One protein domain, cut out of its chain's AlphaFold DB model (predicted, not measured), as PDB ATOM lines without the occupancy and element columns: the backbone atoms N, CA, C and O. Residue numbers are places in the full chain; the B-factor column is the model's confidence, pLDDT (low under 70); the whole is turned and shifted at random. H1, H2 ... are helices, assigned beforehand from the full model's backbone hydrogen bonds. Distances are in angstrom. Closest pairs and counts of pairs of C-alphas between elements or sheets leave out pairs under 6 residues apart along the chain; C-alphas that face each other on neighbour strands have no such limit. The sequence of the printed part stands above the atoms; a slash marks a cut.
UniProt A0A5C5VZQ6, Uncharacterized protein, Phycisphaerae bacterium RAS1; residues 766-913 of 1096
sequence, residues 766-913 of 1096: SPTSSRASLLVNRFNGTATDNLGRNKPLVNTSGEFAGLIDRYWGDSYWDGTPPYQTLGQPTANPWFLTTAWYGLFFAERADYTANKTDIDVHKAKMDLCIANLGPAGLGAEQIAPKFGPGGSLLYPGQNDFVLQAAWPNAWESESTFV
ATOM      1  N   SER A 766      66.576  92.619 180.339       96.31
ATOM      2  CA  SER A 766      65.379  92.029 180.938       96.31
ATOM      3  C   SER A 766      65.100  90.621 180.375       96.31
ATOM      4  O   SER A 766      65.195  90.430 179.151       96.31
ATOM      5  N   PRO A 767      64.662  89.660 181.215       96.56
ATOM      6  CA  PRO A 767      64.301  88.308 180.779       96.56
ATOM      7  C   PRO A 767      63.097  88.250 179.833       96.56
ATOM      8  O   PRO A 767      62.912  87.255 179.134       96.56
ATOM      9  N   THR A 768      62.284  89.309 179.773       95.94
ATOM     10  CA  THR A 768      61.141  89.424 178.851       95.94
ATOM     11  C   THR A 768      61.466  90.220 177.588       95.94
ATOM     12  O   THR A 768      60.592  90.435 176.747       95.94
ATOM     13  N   SER A 769      62.722  90.644 177.407       96.94
ATOM     14  CA  SER A 769      63.153  91.263 176.154       96.94
ATOM     15  C   SER A 769      62.973  90.303 174.972       96.94
ATOM     16  O   SER A 769      63.069  89.076 175.107       96.94
ATOM     17  N   SER A 770      62.745  90.857 173.778       96.69
ATOM     18  CA  SER A 770      62.648  90.063 172.546       96.69
ATOM     19  C   SER A 770      63.928  89.266 172.276       96.69
ATOM     20  O   SER A 770      63.846  88.139 171.795       96.69
ATOM     21  N   ARG A 771      65.092  89.818 172.641       96.06
ATOM     22  CA  ARG A 771      66.407  89.173 172.517       96.06
ATOM     23  C   ARG A 771      66.529  87.947 173.426       96.06
ATOM     24  O   ARG A 771      66.823  86.865 172.929       96.06
ATOM     25  N   ALA A 772      66.227  88.084 174.720       96.94
ATOM     26  CA  ALA A 772      66.238  86.954 175.658       96.94
ATOM     27  C   ALA A 772      65.227  85.867 175.248       96.94
ATOM     28  O   ALA A 772      65.552  84.680 175.214       96.94
ATOM     29  N   SER A 773      64.018  86.279 174.850       96.44
ATOM     30  CA  SER A 773      62.974  85.360 174.378       96.44
ATOM     31  C   SER A 773      63.403  84.582 173.129       96.44
ATOM     32  O   SER A 773      63.128  83.389 173.020       96.44
ATOM     33  N   LEU A 774      64.098  85.234 172.190       96.62
ATOM     34  CA  LEU A 774      64.612  84.592 170.981       96.62
ATOM     35  C   LEU A 774      65.652  83.512 171.302       96.62
ATOM     36  O   LEU A 774      65.572  82.431 170.723       96.62
ATOM     37  N   LEU A 775      66.576  83.761 172.236       95.94
ATOM     38  CA  LEU A 775      67.557  82.754 172.659       95.94
ATOM     39  C   LEU A 775      66.887  81.516 173.253       95.94
ATOM     40  O   LEU A 775      67.153  80.399 172.816       95.94
ATOM     41  N   VAL A 776      65.947  81.706 174.180       97.06
ATOM     42  CA  VAL A 776      65.202  80.586 174.771       97.06
ATOM     43  C   VAL A 776      64.425  79.822 173.699       97.06
ATOM     44  O   VAL A 776      64.432  78.591 173.692       97.06
ATOM     45  N   ASN A 777      63.809  80.514 172.738       97.25
ATOM     46  CA  ASN A 777      63.140  79.855 171.616       97.25
ATOM     47  C   ASN A 777      64.119  79.046 170.748       97.25
ATOM     48  O   ASN A 777      63.782  77.950 170.304       97.25
ATOM     49  N   ARG A 778      65.350  79.533 170.540       95.69
ATOM     50  CA  ARG A 778      66.399  78.766 169.851       95.69
ATOM     51  C   ARG A 778      66.787  77.510 170.627       95.69
ATOM     52  O   ARG A 778      66.879  76.446 170.022       95.69
ATOM     53  N   PHE A 779      66.946  77.597 171.948       96.44
ATOM     54  CA  PHE A 779      67.283  76.439 172.788       96.44
ATOM     55  C   PHE A 779      66.177  75.381 172.801       96.44
ATOM     56  O   PHE A 779      66.476  74.190 172.799       96.44
ATOM     57  N   ASN A 780      64.911  75.798 172.733       95.81
ATOM     58  CA  ASN A 780      63.761  74.895 172.597       95.81
ATOM     59  C   ASN A 780      63.531  74.403 171.155       95.81
ATOM     60  O   ASN A 780      62.615  73.620 170.913       95.81
ATOM     61  N   GLY A 781      64.306  74.884 170.179       94.25
ATOM     62  CA  GLY A 781      64.146  74.536 168.766       94.25
ATOM     63  C   GLY A 781      62.896  75.119 168.099       94.25
ATOM     64  O   GLY A 781      62.493  74.647 167.034       94.25
ATOM     65  N   THR A 782      62.271  76.130 168.713       96.88
ATOM     66  CA  THR A 782      61.077  76.831 168.207       96.88
ATOM     67  C   THR A 782      61.418  78.082 167.391       96.88
ATOM     68  O   THR A 782      60.535  78.668 166.766       96.88
ATOM     69  N   ALA A 783      62.694  78.475 167.351       96.31
ATOM     70  CA  ALA A 783      63.221  79.527 166.488       96.31
ATOM     71  C   ALA A 783      64.539  79.100 165.826       96.31
ATOM     72  O   ALA A 783      65.280  78.274 166.354       96.31
ATOM     73  N   THR A 784      64.837  79.697 164.670       95.25
ATOM     74  CA  THR A 784      66.102  79.500 163.947       95.25
ATOM     75  C   THR A 784      67.022  80.706 164.114       95.25
ATOM     76  O   THR A 784      66.589  81.798 164.493       95.25
ATOM     77  N   ASP A 785      68.308  80.503 163.845       93.88
ATOM     78  CA  ASP A 785      69.249  81.610 163.696       93.88
ATOM     79  C   ASP A 785      69.022  82.378 162.375       93.88
ATOM     80  O   ASP A 785      68.233  81.976 161.516       93.88
ATOM     81  N   ASN A 786      69.728  83.492 162.183       94.56
ATOM     82  CA  ASN A 786      69.632  84.333 160.983       94.56
ATOM     83  C   ASN A 786      70.098  83.621 159.690       94.56
ATOM     84  O   ASN A 786      69.878  84.111 158.585       94.56
ATOM     85  N   LEU A 787      70.723  82.444 159.803       94.06
ATOM     86  CA  LEU A 787      71.107  81.590 158.677       94.06
ATOM     87  C   LEU A 787      70.091  80.458 158.428       94.06
ATOM     88  O   LEU A 787      70.323  79.604 157.571       94.06
ATOM     89  N   GLY A 788      68.969  80.441 159.155       93.38
ATOM     90  CA  GLY A 788      67.908  79.443 159.035       93.38
ATOM     91  C   GLY A 788      68.238  78.091 159.675       93.38
ATOM     92  O   GLY A 788      67.566  77.102 159.380       93.38
ATOM     93  N   ARG A 789      69.266  78.010 160.530       91.12
ATOM     94  CA  ARG A 789      69.676  76.762 161.193       91.12
ATOM     95  C   ARG A 789      68.877  76.573 162.486       91.12
ATOM     96  O   ARG A 789      68.749  77.506 163.279       91.12
ATOM     97  N   ASN A 790      68.363  75.361 162.706       92.44
ATOM     98  CA  ASN A 790      67.713  74.965 163.957       92.44
ATOM     99  C   ASN A 790      68.681  74.120 164.794       92.44
ATOM    100  O   ASN A 790      69.136  73.079 164.323       92.44
ATOM    101  N   LYS A 791      69.017  74.594 165.995       91.50
ATOM    102  CA  LYS A 791      70.063  74.038 166.865       91.50
ATOM    103  C   LYS A 791      69.595  74.052 168.335       91.50
ATOM    104  O   LYS A 791      70.043  74.926 169.084       91.50
ATOM    105  N   PRO A 792      68.626  73.203 168.719       93.19
ATOM    106  CA  PRO A 792      68.110  73.142 170.089       93.19
ATOM    107  C   PRO A 792      69.142  72.595 171.082       93.19
ATOM    108  O   PRO A 792      69.992  71.805 170.699       93.19
ATOM    109  N   LEU A 793      69.026  72.989 172.351       94.31
ATOM    110  CA  LEU A 793      69.840  72.482 173.469       94.31
ATOM    111  C   LEU A 793      69.014  71.694 174.495       94.31
ATOM    112  O   LEU A 793      69.569  71.011 175.349       94.31
ATOM    113  N   VAL A 794      67.683  71.825 174.459       94.81
ATOM    114  CA  VAL A 794      66.788  71.073 175.341       94.81
ATOM    115  C   VAL A 794      66.585  69.680 174.758       94.81
ATOM    116  O   VAL A 794      65.995  69.533 173.686       94.81
ATOM    117  N   ASN A 795      66.997  68.651 175.492       90.88
ATOM    118  CA  ASN A 795      66.729  67.270 175.114       90.88
ATOM    119  C   ASN A 795      65.230  66.965 175.275       90.88
ATOM    120  O   ASN A 795      64.683  67.035 176.372       90.88
ATOM    121  N   THR A 796      64.523  66.631 174.192       89.12
ATOM    122  CA  THR A 796      63.052  66.467 174.223       89.12
ATOM    123  C   THR A 796      62.577  65.026 174.419       89.12
ATOM    124  O   THR A 796      61.379  64.785 174.555       89.12
ATOM    125  N   SER A 797      63.481  64.050 174.374       84.75
ATOM    126  CA  SER A 797      63.153  62.621 174.434       84.75
ATOM    127  C   SER A 797      64.350  61.791 174.890       84.75
ATOM    128  O   SER A 797      65.475  62.278 174.893       84.75
ATOM    129  N   GLY A 798      64.117  60.515 175.199       81.81
ATOM    130  CA  GLY A 798      65.165  59.606 175.660       81.81
ATOM    131  C   GLY A 798      65.465  59.775 177.149       81.81
ATOM    132  O   GLY A 798      64.700  60.403 177.875       81.81
ATOM    133  N   GLU A 799      66.563  59.181 177.606       80.25
ATOM    134  CA  GLU A 799      66.939  59.195 179.027       80.25
ATOM    135  C   GLU A 799      67.345  60.580 179.542       80.25
ATOM    136  O   GLU A 799      67.140  60.876 180.714       80.25
ATOM    137  N   PHE A 800      67.838  61.446 178.655       87.69
ATOM    138  CA  PHE A 800      68.204  62.825 178.968       87.69
ATOM    139  C   PHE A 800      67.050  63.818 178.792       87.69
ATOM    140  O   PHE A 800      67.273  65.025 178.813       87.69
ATOM    141  N   ALA A 801      65.811  63.350 178.600       90.81
ATOM    142  CA  ALA A 801      64.666  64.230 178.389       90.81
ATOM    143  C   ALA A 801      64.553  65.296 179.497       90.81
ATOM    144  O   ALA A 801      64.451  64.992 180.682       90.81
ATOM    145  N   GLY A 802      64.542  66.562 179.088       93.31
ATOM    146  CA  GLY A 802      64.485  67.731 179.954       93.31
ATOM    147  C   GLY A 802      65.845  68.276 180.396       93.31
ATOM    148  O   GLY A 802      65.884  69.441 180.795       93.31
ATOM    149  N   LEU A 803      66.932  67.511 180.295       94.88
ATOM    150  CA  LEU A 803      68.287  67.992 180.575       94.88
ATOM    151  C   LEU A 803      68.820  68.851 179.419       94.88
ATOM    152  O   LEU A 803      68.309  68.790 178.293       94.88
ATOM    153  N   ILE A 804      69.820  69.680 179.713       95.06
ATOM    154  CA  ILE A 804      70.294  70.737 178.816       95.06
ATOM    155  C   ILE A 804      71.757  70.505 178.432       95.06
ATOM    156  O   ILE A 804      72.601  70.283 179.297       95.06
ATOM    157  N   ASP A 805      72.071  70.617 177.147       92.12
ATOM    158  CA  ASP A 805      73.451  70.534 176.656       92.12
ATOM    159  C   ASP A 805      74.155  71.898 176.752       92.12
ATOM    160  O   ASP A 805      73.497  72.945 176.738       92.12
ATOM    161  N   ARG A 806      75.497  71.915 176.805       92.56
ATOM    162  CA  ARG A 806      76.276  73.169 176.827       92.56
ATOM    163  C   ARG A 806      76.051  73.994 175.569       92.56
ATOM    164  O   ARG A 806      75.588  75.132 175.626       92.56
ATOM    165  N   TYR A 807      76.359  73.415 174.415       92.69
ATOM    166  CA  TYR A 807      76.185  74.076 173.132       92.69
ATOM    167  C   TYR A 807      76.008  73.071 171.999       92.69
ATOM    168  O   TYR A 807      76.342  71.891 172.090       92.69
ATOM    169  N   TRP A 808      75.469  73.550 170.881       89.69
ATOM    170  CA  TRP A 808      75.221  72.695 169.730       89.69
ATOM    171  C   TRP A 808      76.529  72.243 169.079       89.69
ATOM    172  O   TRP A 808      77.286  73.081 168.579       89.69
ATOM    173  N   GLY A 809      76.722  70.927 168.982       85.44
ATOM    174  CA  GLY A 809      77.922  70.317 168.406       85.44
ATOM    175  C   GLY A 809      79.072  70.149 169.399       85.44
ATOM    176  O   GLY A 809      80.200  69.961 168.956       85.44
ATOM    177  N   ASP A 810      78.793  70.243 170.699       85.50
ATOM    178  CA  ASP A 810      79.740  69.915 171.764       85.50
ATOM    179  C   ASP A 810      80.203  68.457 171.668       85.50
ATOM    180  O   ASP A 810      79.381  67.557 171.508       85.50
ATOM    181  N   SER A 811      81.512  68.232 171.751       77.56
ATOM    182  CA  SER A 811      82.143  66.909 171.697       77.56
ATOM    183  C   SER A 811      82.975  66.594 172.941       77.56
ATOM    184  O   SER A 811      83.774  65.657 172.934       77.56
ATOM    185  N   TYR A 812      82.876  67.414 173.984       77.19
ATOM    186  CA  TYR A 812      83.640  67.212 175.205       77.19
ATOM    187  C   TYR A 812      83.104  66.000 175.963       77.19
ATOM    188  O   TYR A 812      81.933  65.945 176.328       77.19
ATOM    189  N   TRP A 813      83.986  65.019 176.162       66.50
ATOM    190  CA  TRP A 813      83.639  63.669 176.607       66.50
ATOM    191  C   TRP A 813      82.603  62.966 175.718       66.50
ATOM    192  O   TRP A 813      81.663  62.356 176.230       66.50
ATOM    193  N   ASP A 814      82.791  63.042 174.391       59.84
ATOM    194  CA  ASP A 814      81.960  62.344 173.402       59.84
ATOM    195  C   ASP A 814      81.656  60.911 173.843       59.84
ATOM    196  O   ASP A 814      82.558  60.101 174.087       59.84
ATOM    197  N   GLY A 815      80.365  60.620 174.008       51.69
ATOM    198  CA  GLY A 815      79.893  59.314 174.429       51.69
ATOM    199  C   GLY A 815      80.379  58.277 173.427       51.69
ATOM    200  O   GLY A 815      79.879  58.210 172.305       51.69
ATOM    201  N   THR A 816      81.363  57.461 173.815       46.09
ATOM    202  CA  THR A 816      81.917  56.419 172.940       46.09
ATOM    203  C   THR A 816      80.795  55.611 172.277       46.09
ATOM    204  O   THR A 816      79.806  55.281 172.941       46.09
ATOM    205  N   PRO A 817      80.914  55.241 170.988       44.81
ATOM    206  CA  PRO A 817      79.965  54.343 170.338       44.81
ATOM    207  C   PRO A 817      79.684  53.107 171.212       44.81
ATOM    208  O   PRO A 817      80.633  52.494 171.704       44.81
ATOM    209  N   PRO A 818      78.404  52.726 171.411       46.69
ATOM    210  CA  PRO A 818      77.296  52.885 170.460       46.69
ATOM    211  C   PRO A 818      76.332  54.072 170.687       46.69
ATOM    212  O   PRO A 818      75.364  54.205 169.928       46.69
ATOM    213  N   TYR A 819      76.563  54.933 171.681       50.44
ATOM    214  CA  TYR A 819      75.563  55.914 172.142       50.44
ATOM    215  C   TYR A 819      75.237  57.040 171.135       50.44
ATOM    216  O   TYR A 819      74.123  57.560 171.130       50.44
ATOM    217  N   GLN A 820      76.112  57.291 170.154       51.03
ATOM    218  CA  GLN A 820      75.889  58.243 169.047       51.03
ATOM    219  C   GLN A 820      74.702  57.889 168.115       51.03
ATOM    220  O   GLN A 820      74.249  58.720 167.328       51.03
ATOM    221  N   THR A 821      74.169  56.658 168.159       43.44
ATOM    222  CA  THR A 821      73.163  56.173 167.184       43.44
ATOM    223  C   THR A 821      71.700  56.516 167.507       43.44
ATOM    224  O   THR A 821      70.805  56.141 166.747       43.44
ATOM    225  N   LEU A 822      71.433  57.268 168.583       44.06
ATOM    226  CA  LEU A 822      70.074  57.600 169.043       44.06
ATOM    227  C   LEU A 822      69.596  59.025 168.698       44.06
ATOM    228  O   LEU A 822      68.542  59.442 169.172       44.06
ATOM    229  N   GLY A 823      70.328  59.772 167.863       43.50
ATOM    230  CA  GLY A 823      70.006  61.180 167.576       43.50
ATOM    231  C   GLY A 823      70.258  62.116 168.765       43.50
ATOM    232  O   GLY A 823      69.673  63.193 168.822       43.50
ATOM    233  N   GLN A 824      71.093  61.667 169.707       47.41
ATOM    234  CA  GLN A 824      71.549  62.396 170.888       47.41
ATOM    235  C   GLN A 824      72.734  63.327 170.557       47.41
ATOM    236  O   GLN A 824      73.388  63.122 169.525       47.41
ATOM    237  N   PRO A 825      72.991  64.356 171.387       48.31
ATOM    238  CA  PRO A 825      74.182  65.201 171.291       48.31
ATOM    239  C   PRO A 825      75.479  64.380 171.284       48.31
ATOM    240  O   PRO A 825      75.543  63.259 171.779       48.31
ATOM    241  N   THR A 826      76.529  64.960 170.709       61.84
ATOM    242  CA  THR A 826      77.892  64.410 170.690       61.84
ATOM    243  C   THR A 826      78.609  64.523 172.046       61.84
ATOM    244  O   THR A 826      79.776  64.182 172.109       61.84
ATOM    245  N   ALA A 827      77.943  64.988 173.112       73.50
ATOM    246  CA  ALA A 827      78.421  65.097 174.497       73.50
ATOM    247  C   ALA A 827      77.235  64.929 175.472       73.50
ATOM    248  O   ALA A 827      76.084  65.100 175.066       73.50
ATOM    249  N   ASN A 828      77.495  64.600 176.741       82.81
ATOM    250  CA  ASN A 828      76.445  64.389 177.748       82.81
ATOM    251  C   ASN A 828      75.978  65.712 178.394       82.81
ATOM    252  O   ASN A 828      76.750  66.672 178.443       82.81
ATOM    253  N   PRO A 829      74.724  65.799 178.888       90.25
ATOM    254  CA  PRO A 829      74.200  67.014 179.512       90.25
ATOM    255  C   PRO A 829      74.821  67.279 180.887       90.25
ATOM    256  O   PRO A 829      75.312  66.370 181.557       90.25
ATOM    257  N   TRP A 830      74.759  68.535 181.326       94.75
ATOM    258  CA  TRP A 830      75.413  69.000 182.552       94.75
ATOM    259  C   TRP A 830      74.403  69.361 183.638       94.75
ATOM    260  O   TRP A 830      73.272  69.788 183.359       94.75
ATOM    261  N   PHE A 831      74.837  69.254 184.895       97.94
ATOM    262  CA  PHE A 831      74.073  69.786 186.024       97.94
ATOM    263  C   PHE A 831      73.970  71.315 185.933       97.94
ATOM    264  O   PHE A 831      72.864  71.859 186.016       97.94
ATOM    265  N   LEU A 832      75.090  71.991 185.646       98.06
ATOM    266  CA  LEU A 832      75.179  73.450 185.536       98.06
ATOM    267  C   LEU A 832      74.198  74.020 184.512       98.06
ATOM    268  O   LEU A 832      73.421  74.922 184.811       98.06
ATOM    269  N   THR A 833      74.219  73.495 183.291       97.56
ATOM    270  CA  THR A 833      73.425  74.008 182.165       97.56
ATOM    271  C   THR A 833      71.931  73.798 182.395       97.56
ATOM    272  O   THR A 833      71.110  74.660 182.062       97.56
ATOM    273  N   THR A 834      71.574  72.671 183.014       98.50
ATOM    274  CA  THR A 834      70.203  72.344 183.401       98.50
ATOM    275  C   THR A 834      69.712  73.303 184.482       98.50
ATOM    276  O   THR A 834      68.628  73.880 184.344       98.50
ATOM    277  N   ALA A 835      70.531  73.553 185.505       98.50
ATOM    278  CA  ALA A 835      70.218  74.498 186.568       98.50
ATOM    279  C   ALA A 835      70.156  75.949 186.064       98.50
ATOM    280  O   ALA A 835      69.211  76.661 186.392       98.50
ATOM    281  N   TRP A 836      71.078  76.389 185.203       98.31
ATOM    282  CA  TRP A 836      71.054  77.720 184.577       98.31
ATOM    283  C   TRP A 836      69.797  77.982 183.770       98.31
ATOM    284  O   TRP A 836      69.232  79.076 183.837       98.31
ATOM    285  N   TYR A 837      69.339  76.979 183.022       98.62
ATOM    286  CA  TYR A 837      68.066  77.085 182.331       98.62
ATOM    287  C   TYR A 837      66.933  77.306 183.338       98.62
ATOM    288  O   TYR A 837      66.120  78.197 183.132       98.62
ATOM    289  N   GLY A 838      66.898  76.570 184.452       98.50
ATOM    290  CA  GLY A 838      65.938  76.815 185.535       98.50
ATOM    291  C   GLY A 838      66.041  78.226 186.127       98.50
ATOM    292  O   GLY A 838      65.045  78.945 186.186       98.50
ATOM    293  N   LEU A 839      67.254  78.661 186.469       98.62
ATOM    294  CA  LEU A 839      67.558  79.958 187.079       98.62
ATOM    295  C   LEU A 839      67.160  81.142 186.191       98.62
ATOM    296  O   LEU A 839      66.634  82.135 186.692       98.62
ATOM    297  N   PHE A 840      67.302  81.023 184.868       98.56
ATOM    298  CA  PHE A 840      66.752  82.010 183.937       98.56
ATOM    299  C   PHE A 840      65.233  82.164 184.102       98.56
ATOM    300  O   PHE A 840      64.717  83.284 184.137       98.56
ATOM    301  N   PHE A 841      64.497  81.053 184.197       98.56
ATOM    302  CA  PHE A 841      63.048  81.103 184.393       98.56
ATOM    303  C   PHE A 841      62.698  81.600 185.801       98.56
ATOM    304  O   PHE A 841      61.743  82.361 185.943       98.56
ATOM    305  N   ALA A 842      63.500  81.280 186.819       98.38
ATOM    306  CA  ALA A 842      63.339  81.854 188.151       98.38
ATOM    307  C   ALA A 842      63.469  83.391 188.138       98.38
ATOM    308  O   ALA A 842      62.631  84.061 188.737       98.38
ATOM    309  N   GLU A 843      64.428  83.966 187.401       97.44
ATOM    310  CA  GLU A 843      64.508  85.427 187.216       97.44
ATOM    311  C   GLU A 843      63.346  85.984 186.379       97.44
ATOM    312  O   GLU A 843      62.815  87.061 186.658       97.44
ATOM    313  N   ARG A 844      62.911  85.261 185.340       97.75
ATOM    314  CA  ARG A 844      61.790  85.697 184.496       97.75
ATOM    315  C   ARG A 844      60.458  85.713 185.238       97.75
ATOM    316  O   ARG A 844      59.620  86.562 184.929       97.75
ATOM    317  N   ALA A 845      60.288  84.848 186.235       97.12
ATOM    318  CA  ALA A 845      59.079  84.756 187.045       97.12
ATOM    319  C   ALA A 845      58.712  86.081 187.744       97.12
ATOM    320  O   ALA A 845      57.535  86.312 188.021       97.12
ATOM    321  N   ASP A 846      59.661  86.997 187.964       95.25
ATOM    322  CA  ASP A 846      59.369  88.345 188.484       95.25
ATOM    323  C   ASP A 846      58.597  89.236 187.504       95.25
ATOM    324  O   ASP A 846      57.980  90.224 187.903       95.25
ATOM    325  N   TYR A 847      58.602  88.877 186.222       95.81
ATOM    326  CA  TYR A 847      58.048  89.666 185.124       95.81
ATOM    327  C   TYR A 847      56.856  88.995 184.440       95.81
ATOM    328  O   TYR A 847      56.221  89.614 183.583       95.81
ATOM    329  N   THR A 848      56.556  87.744 184.777       95.00
ATOM    330  CA  THR A 848      55.487  86.949 184.167       95.00
ATOM    331  C   THR A 848      54.406  86.614 185.183       95.00
ATOM    332  O   THR A 848      54.624  86.643 186.392       95.00
ATOM    333  N   ALA A 849      53.197  86.349 184.691       91.12
ATOM    334  CA  ALA A 849      52.064  85.932 185.504       91.12
ATOM    335  C   ALA A 849      52.161  84.451 185.897       91.12
ATOM    336  O   ALA A 849      52.814  83.660 185.216       91.12
ATOM    337  N   ASN A 850      51.395  84.067 186.921       88.94
ATOM    338  CA  ASN A 850      51.223  82.678 187.360       88.94
ATOM    339  C   ASN A 850      52.540  82.015 187.807       88.94
ATOM    340  O   ASN A 850      53.522  82.695 188.100       88.94
ATOM    341  N   LYS A 851      52.524  80.683 187.921       95.00
ATOM    342  CA  LYS A 851      53.633  79.875 188.450       95.00
ATOM    343  C   LYS A 851      54.442  79.134 187.386       95.00
ATOM    344  O   LYS A 851      55.432  78.502 187.715       95.00
ATOM    345  N   THR A 852      54.086  79.257 186.105       96.75
ATOM    346  CA  THR A 852      54.705  78.472 185.024       96.75
ATOM    347  C   THR A 852      56.228  78.581 184.990       96.75
ATOM    348  O   THR A 852      56.900  77.568 184.843       96.75
ATOM    349  N   ASP A 853      56.785  79.781 185.152       98.00
ATOM    350  CA  ASP A 853      58.237  79.965 185.098       98.00
ATOM    351  C   ASP A 853      58.947  79.361 186.322       98.00
ATOM    352  O   ASP A 853      59.954  78.671 186.172       98.00
ATOM    353  N   ILE A 854      58.397  79.539 187.527       98.12
ATOM    354  CA  ILE A 854      58.984  78.927 188.727       98.12
ATOM    355  C   ILE A 854      58.800  77.400 188.742       98.12
ATOM    356  O   ILE A 854      59.650  76.684 189.262       98.12
ATOM    357  N   ASP A 855      57.753  76.885 188.094       98.62
ATOM    358  CA  ASP A 855      57.556  75.448 187.890       98.62
ATOM    359  C   ASP A 855      58.568  74.872 186.892       98.62
ATOM    360  O   ASP A 855      59.028  73.745 187.073       98.62
ATOM    361  N   VAL A 856      58.975  75.637 185.869       98.56
ATOM    362  CA  VAL A 856      60.085  75.245 184.985       98.56
ATOM    363  C   VAL A 856      61.387  75.173 185.775       98.56
ATOM    364  O   VAL A 856      62.107  74.185 185.637       98.56
ATOM    365  N   HIS A 857      61.674  76.170 186.619       98.75
ATOM    366  CA  HIS A 857      62.830  76.131 187.518       98.75
ATOM    367  C   HIS A 857      62.808  74.883 188.400       98.75
ATOM    368  O   HIS A 857      63.759  74.102 188.376       98.75
ATOM    369  N   LYS A 858      61.684  74.637 189.090       98.56
ATOM    370  CA  LYS A 858      61.533  73.453 189.938       98.56
ATOM    371  C   LYS A 858      61.767  72.169 189.144       98.56
ATOM    372  O   LYS A 858      62.551  71.330 189.566       98.56
ATOM    373  N   ALA A 859      61.161  72.044 187.965       98.56
ATOM    374  CA  ALA A 859      61.310  70.863 187.123       98.56
ATOM    375  C   ALA A 859      62.764  70.612 186.686       98.56
ATOM    376  O   ALA A 859      63.165  69.458 186.565       98.56
ATOM    377  N   LYS A 860      63.569  71.659 186.448       98.62
ATOM    378  CA  LYS A 860      64.997  71.494 186.124       98.62
ATOM    379  C   LYS A 860      65.813  71.041 187.326       98.62
ATOM    380  O   LYS A 860      66.618  70.127 187.194       98.62
ATOM    381  N   MET A 861      65.563  71.625 188.488       98.69
ATOM    382  CA  MET A 861      66.234  71.222 189.723       98.69
ATOM    383  C   MET A 861      65.840  69.799 190.149       98.69
ATOM    384  O   MET A 861      66.710  69.024 190.524       98.69
ATOM    385  N   ASP A 862      64.571  69.404 189.992       98.62
ATOM    386  CA  ASP A 862      64.104  68.032 190.246       98.62
ATOM    387  C   ASP A 862      64.805  67.015 189.323       98.62
ATOM    388  O   ASP A 862      65.115  65.898 189.743       98.62
ATOM    389  N   LEU A 863      65.101  67.394 188.071       97.81
ATOM    390  CA  LEU A 863      65.911  66.570 187.171       97.81
ATOM    391  C   LEU A 863      67.359  66.450 187.659       97.81
ATOM    392  O   LEU A 863      67.911  65.356 187.588       97.81
ATOM    393  N   CYS A 864      67.967  67.522 188.172       98.12
ATOM    394  CA  CYS A 864      69.294  67.447 188.791       98.12
ATOM    395  C   CYS A 864      69.279  66.520 190.019       98.12
ATOM    396  O   CYS A 864      70.077  65.590 190.076       98.12
ATOM    397  N   ILE A 865      68.317  66.687 190.937       98.00
ATOM    398  CA  ILE A 865      68.145  65.833 192.129       98.00
ATOM    399  C   ILE A 865      68.038  64.353 191.735       98.00
ATOM    400  O   ILE A 865      68.695  63.496 192.319       98.00
ATOM    401  N   ALA A 866      67.263  64.037 190.694       95.62
ATOM    402  CA  ALA A 866      67.080  62.667 190.216       95.62
ATOM    403  C   ALA A 866      68.339  62.029 189.587       95.62
ATOM    404  O   ALA A 866      68.299  60.851 189.208       95.62
ATOM    405  N   ASN A 867      69.420  62.793 189.404       94.12
ATOM    406  CA  ASN A 867      70.685  62.342 188.825       94.12
ATOM    407  C   ASN A 867      71.887  62.509 189.772       94.12
ATOM    408  O   ASN A 867      72.999  62.204 189.349       94.12
ATOM    409  N   LEU A 868      71.690  62.945 191.022       95.44
ATOM    410  CA  LEU A 868      72.758  62.942 192.030       95.44
ATOM    411  C   LEU A 868      73.295  61.522 192.258       95.44
ATOM    412  O   LEU A 868      72.579  60.534 192.059       95.44
ATOM    413  N   GLY A 869      74.552  61.427 192.688       92.75
ATOM    414  CA  GLY A 869      75.123  60.161 193.126       92.75
ATOM    415  C   GLY A 869      74.506  59.671 194.448       92.75
ATOM    416  O   GLY A 869      73.778  60.413 195.119       92.75
ATOM    417  N   PRO A 870      74.750  58.408 194.842       92.12
ATOM    418  CA  PRO A 870      74.215  57.833 196.076       92.12
ATOM    419  C   PRO A 870      74.556  58.576 197.377       92.12
ATOM    420  O   PRO A 870      73.818  58.429 198.351       92.12
ATOM    421  N   ALA A 871      75.647  59.346 197.427       93.56
ATOM    422  CA  ALA A 871      76.013  60.190 198.568       93.56
ATOM    423  C   ALA A 871      75.373  61.594 198.514       93.56
ATOM    424  O   ALA A 871      75.557  62.384 199.446       93.56
ATOM    425  N   GLY A 872      74.599  61.889 197.464       94.50
ATOM    426  CA  GLY A 872      73.872  63.143 197.277       94.50
ATOM    427  C   GLY A 872      74.698  64.250 196.626       94.50
ATOM    428  O   GLY A 872      74.360  65.419 196.804       94.50
ATOM    429  N   LEU A 873      75.776  63.908 195.914       96.56
ATOM    430  CA  LEU A 873      76.656  64.870 195.250       96.56
ATOM    431  C   LEU A 873      76.389  64.929 193.742       96.56
ATOM    432  O   LEU A 873      76.014  63.935 193.113       96.56
ATOM    433  N   GLY A 874      76.557  66.116 193.162       96.06
ATOM    434  CA  GLY A 874      76.530  66.323 191.718       96.06
ATOM    435  C   GLY A 874      77.926  66.237 191.102       96.06
ATOM    436  O   GLY A 874      78.929  66.095 191.794       96.06
ATOM    437  N   ALA A 875      77.982  66.321 189.779       93.69
ATOM    438  CA  ALA A 875      79.216  66.325 188.999       93.69
ATOM    439  C   ALA A 875      79.185  67.463 187.975       93.69
ATOM    440  O   ALA A 875      78.214  68.219 187.908       93.69
ATOM    441  N   GLU A 876      80.199  67.535 187.121       91.81
ATOM    442  CA  GLU A 876      80.134  68.329 185.894       91.81
ATOM    443  C   GLU A 876      79.003  67.818 184.969       91.81
ATOM    444  O   GLU A 876      78.085  68.564 184.602       91.81
ATOM    445  N   GLN A 877      79.019  66.518 184.636       89.31
ATOM    446  CA  GLN A 877      78.122  65.898 183.649       89.31
ATOM    447  C   GLN A 877      77.279  64.752 184.209       89.31
ATOM    448  O   GLN A 877      77.616  64.103 185.203       89.31
ATOM    449  N   ILE A 878      76.184  64.468 183.500       89.19
ATOM    450  CA  ILE A 878      75.257  63.370 183.770       89.19
ATOM    451  C   ILE A 878      75.434  62.289 182.699       89.19
ATOM    452  O   ILE A 878      75.063  62.471 181.540       89.19
ATOM    453  N   ALA A 879      75.944  61.131 183.101       82.75
ATOM    454  CA  ALA A 879      76.120  59.971 182.239       82.75
ATOM    455  C   ALA A 879      74.795  59.222 181.938       82.75
ATOM    456  O   ALA A 879      73.830  59.318 182.702       82.75
ATOM    457  N   PRO A 880      74.738  58.403 180.866       77.06
ATOM    458  CA  PRO A 880      73.593  57.548 180.551       77.06
ATOM    459  C   PRO A 880      73.193  56.573 181.675       77.06
ATOM    460  O   PRO A 880      74.033  55.903 182.288       77.06
ATOM    461  N   LYS A 881      71.878  56.422 181.874       73.62
ATOM    462  CA  LYS A 881      71.240  55.488 182.815       73.62
ATOM    463  C   LYS A 881      70.968  54.117 182.196       73.62
ATOM    464  O   LYS A 881      71.028  53.125 182.913       73.62
ATOM    465  N   PHE A 882      70.633  54.025 180.903       62.22
ATOM    466  CA  PHE A 882      70.109  52.785 180.303       62.22
ATOM    467  C   PHE A 882      70.846  52.342 179.022       62.22
ATOM    468  O   PHE A 882      71.315  53.149 178.232       62.22
ATOM    469  N   GLY A 883      70.898  51.022 178.780       56.75
ATOM    470  CA  GLY A 883      71.497  50.400 177.582       56.75
ATOM    471  C   GLY A 883      72.625  49.408 177.914       56.75
ATOM    472  O   GLY A 883      72.912  49.195 179.093       56.75
ATOM    473  N   PRO A 884      73.260  48.758 176.915       43.34
ATOM    474  CA  PRO A 884      74.448  47.929 177.134       43.34
ATOM    475  C   PRO A 884      75.630  48.818 177.591       43.34
ATOM    476  O   PRO A 884      76.445  49.213 176.767       43.34
ATOM    477  N   GLY A 885      75.666  49.169 178.888       49.75
ATOM    478  CA  GLY A 885      76.613  50.119 179.507       49.75
ATOM    479  C   GLY A 885      76.005  51.255 180.365       49.75
ATOM    480  O   GLY A 885      76.662  52.274 180.536       49.75
ATOM    481  N   GLY A 886      74.767  51.144 180.880       58.94
ATOM    482  CA  GLY A 886      74.236  52.107 181.878       58.94
ATOM    483  C   GLY A 886      75.082  52.155 183.163       58.94
ATOM    484  O   GLY A 886      75.645  51.125 183.517       58.94
ATOM    485  N   SER A 887      75.183  53.326 183.809       65.06
ATOM    486  CA  SER A 887      76.354  53.771 184.593       65.06
ATOM    487  C   SER A 887      77.649  53.433 183.887       65.06
ATOM    488  O   SER A 887      78.130  52.307 183.791       65.06
ATOM    489  N   LEU A 888      78.218  54.493 183.374       65.94
ATOM    490  CA  LEU A 888      79.237  54.420 182.369       65.94
ATOM    491  C   LEU A 888      80.552  53.928 183.046       65.94
ATOM    492  O   LEU A 888      81.296  53.168 182.439       65.94
ATOM    493  N   LEU A 889      80.777  54.254 184.332       70.00
ATOM    494  CA  LEU A 889      81.850  53.701 185.178       70.00
ATOM    495  C   LEU A 889      81.480  52.351 185.830       70.00
ATOM    496  O   LEU A 889      82.357  51.506 186.017       70.00
ATOM    497  N   TYR A 890      80.193  52.110 186.120       77.44
ATOM    498  CA  TYR A 890      79.705  50.883 186.770       77.44
ATOM    499  C   TYR A 890      78.602  50.180 185.970       77.44
ATOM    500  O   TYR A 890      77.438  50.184 186.382       77.44
ATOM    501  N   PRO A 891      78.956  49.511 184.855       71.56
ATOM    502  CA  PRO A 891      77.988  48.928 183.936       71.56
ATOM    503  C   PRO A 891      76.894  48.094 184.619       71.56
ATOM    504  O   PRO A 891      77.167  47.123 185.328       71.56
ATOM    505  N   GLY A 892      75.634  48.445 184.358       72.06
ATOM    506  CA  GLY A 892      74.450  47.779 184.904       72.06
ATOM    507  C   GLY A 892      73.933  48.355 186.225       72.06
ATOM    508  O   GLY A 892      72.962  47.819 186.763       72.06
ATOM    509  N   GLN A 893      74.544  49.424 186.739       77.56
ATOM    510  CA  GLN A 893      74.020  50.217 187.851       77.56
ATOM    511  C   GLN A 893      73.312  51.461 187.311       77.56
ATOM    512  O   GLN A 893      73.845  52.143 186.449       77.56
ATOM    513  N   ASN A 894      72.120  51.788 187.810       81.81
ATOM    514  CA  ASN A 894      71.367  52.960 187.327       81.81
ATOM    515  C   ASN A 894      71.352  54.116 188.340       81.81
ATOM    516  O   ASN A 894      70.765  55.161 188.074       81.81
ATOM    517  N   ASP A 895      71.951  53.902 189.510       84.88
ATOM    518  CA  ASP A 895      71.988  54.821 190.647       84.88
ATOM    519  C   ASP A 895      73.303  55.612 190.735       84.88
ATOM    520  O   ASP A 895      73.473  56.381 191.668       84.88
ATOM    521  N   PHE A 896      74.229  55.440 189.786       87.75
ATOM    522  CA  PHE A 896      75.476  56.206 189.716       87.75
ATOM    523  C   PHE A 896      75.703  56.732 188.299       87.75
ATOM    524  O   PHE A 896      76.087  55.977 187.407       87.75
ATOM    525  N   VAL A 897      75.466  58.022 188.082       87.81
ATOM    526  CA  VAL A 897      75.532  58.657 186.752       87.81
ATOM    527  C   VAL A 897      76.427  59.890 186.718       87.81
ATOM    528  O   VAL A 897      76.297  60.725 185.831       87.81
ATOM    529  N   LEU A 898      77.341  60.009 187.678       88.56
ATOM    530  CA  LEU A 898      78.305  61.100 187.718       88.56
ATOM    531  C   LEU A 898      79.382  60.893 186.646       88.56
ATOM    532  O   LEU A 898      79.875  59.778 186.456       88.56
ATOM    533  N   GLN A 899      79.730  61.964 185.937       82.31
ATOM    534  CA  GLN A 899      80.783  61.973 184.928       82.31
ATOM    535  C   GLN A 899      81.544  63.290 184.973       82.31
ATOM    536  O   GLN A 899      80.927  64.346 184.900       82.31
ATOM    537  N   ALA A 900      82.877  63.172 184.978       79.62
ATOM    538  CA  ALA A 900      83.855  64.246 185.127       79.62
ATOM    539  C   ALA A 900      83.659  65.088 186.403       79.62
ATOM    540  O   ALA A 900      82.549  65.474 186.741       79.62
ATOM    541  N   ALA A 901      84.757  65.346 187.117       86.81
ATOM    542  CA  ALA A 901      84.826  66.254 188.261       86.81
ATOM    543  C   ALA A 901      83.653  66.132 189.261       86.81
ATOM    544  O   ALA A 901      82.657  66.847 189.146       86.81
ATOM    545  N   TRP A 902      83.750  65.238 190.250       92.44
ATOM    546  CA  TRP A 902      82.722  65.134 191.289       92.44
ATOM    547  C   TRP A 902      83.282  65.000 192.715       92.44
ATOM    548  O   TRP A 902      84.220  64.228 192.946       92.44
ATOM    549  N   PRO A 903      82.669  65.705 193.685       95.44
ATOM    550  CA  PRO A 903      81.766  66.835 193.456       95.44
ATOM    551  C   PRO A 903      82.470  67.981 192.708       95.44
ATOM    552  O   PRO A 903      83.696  68.100 192.780       95.44
ATOM    553  N   ASN A 904      81.697  68.798 191.986       96.69
ATOM    554  CA  ASN A 904      82.174  70.051 191.395       96.69
ATOM    555  C   ASN A 904      81.572  71.242 192.150       96.69
ATOM    556  O   ASN A 904      80.355  71.366 192.279       96.69
ATOM    557  N   ALA A 905      82.415  72.149 192.637       96.69
ATOM    558  CA  ALA A 905      81.981  73.258 193.467       96.69
ATOM    559  C   ALA A 905      80.974  74.173 192.769       96.69
ATOM    560  O   ALA A 905      79.929  74.470 193.342       96.69
ATOM    561  N   TRP A 906      81.282  74.655 191.565       96.88
ATOM    562  CA  TRP A 906      80.440  75.633 190.884       96.88
ATOM    563  C   TRP A 906      79.349  74.963 190.057       96.88
ATOM    564  O   TRP A 906      78.182  75.349 190.147       96.88
ATOM    565  N   GLU A 907      79.715  73.962 189.267       96.06
ATOM    566  CA  GLU A 907      78.874  73.376 188.227       96.06
ATOM    567  C   GLU A 907      77.730  72.529 188.797       96.06
ATOM    568  O   GLU A 907      76.697  72.366 188.143       96.06
ATOM    569  N   SER A 908      77.867  72.064 190.043       97.62
ATOM    570  CA  SER A 908      76.800  71.407 190.792       97.62
ATOM    571  C   SER A 908      76.530  72.104 192.124       97.62
ATOM    572  O   SER A 908      75.530  72.806 192.257       97.62
ATOM    573  N   GLU A 909      77.420  71.968 193.103       98.19
ATOM    574  CA  GLU A 909      77.095  72.184 194.520       98.19
ATOM    575  C   GLU A 909      76.625  73.617 194.834       98.19
ATOM    576  O   GLU A 909      75.533  73.824 195.365       98.19
ATOM    577  N   SER A 910      77.407  74.628 194.447       98.50
ATOM    578  CA  SER A 910      77.078  76.047 194.650       98.50
ATOM    579  C   SER A 910      75.880  76.476 193.804       98.50
ATOM    580  O   SER A 910      75.009  77.212 194.273       98.50
ATOM    581  N   THR A 911      75.789  75.988 192.565       98.56
ATOM    582  CA  THR A 911      74.660  76.306 191.681       98.56
ATOM    583  C   THR A 911      73.353  75.692 192.193       98.56
ATOM    584  O   THR A 911      72.288  76.294 192.037       98.56
ATOM    585  N   PHE A 912      73.400  74.540 192.864       98.75
ATOM    586  CA  PHE A 912      72.225  73.964 193.507       98.75
ATOM    587  C   PHE A 912      71.705  74.843 194.641       98.75
ATOM    588  O   PHE A 912      70.510  75.149 194.685       98.75
ATOM    589  N   VAL A 913      72.608  75.318 195.503       98.81
ATOM    590  CA  VAL A 913      72.296  76.280 196.571       98.81
ATOM    591  C   VAL A 913      71.679  77.549 195.981       98.81
ATOM    592  O   VAL A 913      70.652  78.030 196.465       98.81
TER     593      VAL A 913
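This is residues 766 to 913 of the 1096 residues of an uncharacterized protein of Phycisphaerae bacterium RAS1 (UniProt A0A5C5VZQ6). With little regular structure, the domain is a helical hairpin, H3 and H4, with H5 packed on one end of H3, H1 near H3, and two long loops, residues 780 to 818 and 866 to 904. The 148 printed residues include five named helices, H1 to H5 in order, holding 51 residues, and no named strand: all helix. It is compact, radius of gyration of the C-alphas 15.7 A, spans 45 by 36 by 23 A.

H3, residues 831 to 844, and H4, residues 852 to 865, form a hairpin and touch, opposite ways at a shallow tilt of 18 degrees; their closest C-alphas, Gly 838 and His 857, are 3.7 A apart. With residues 831 to 835 alone, H3 touches H5, residues 905 to 913, at a steep tilt of 41 degrees; the closest C-alphas, Leu 832 and Glu 907, are 4.6 A apart. H1, residues 770 to 779, is near H3; H2, residues 819 to 822, touches no helix. Every O i to N i+4 pair is within hydrogen-bond range in H1, H3 and H4, but 2 of 5 in H5, with 3 of 6 O i to N i+3 pairs; H2 is too short for an i+4 pair.

H3 is 20.2 A long, H4 19.8 A and H1 14.4 A. C-alpha 770 begins H1 at (62.648, 90.063, 172.546); C-alpha 913 ends H5 at (72.296, 76.280, 196.571).

The printed part has no cut; the links H1 to H2 and H4 to H5 are long. The pLDDT is under 70 at residues 813 to 826 and 882 to 888.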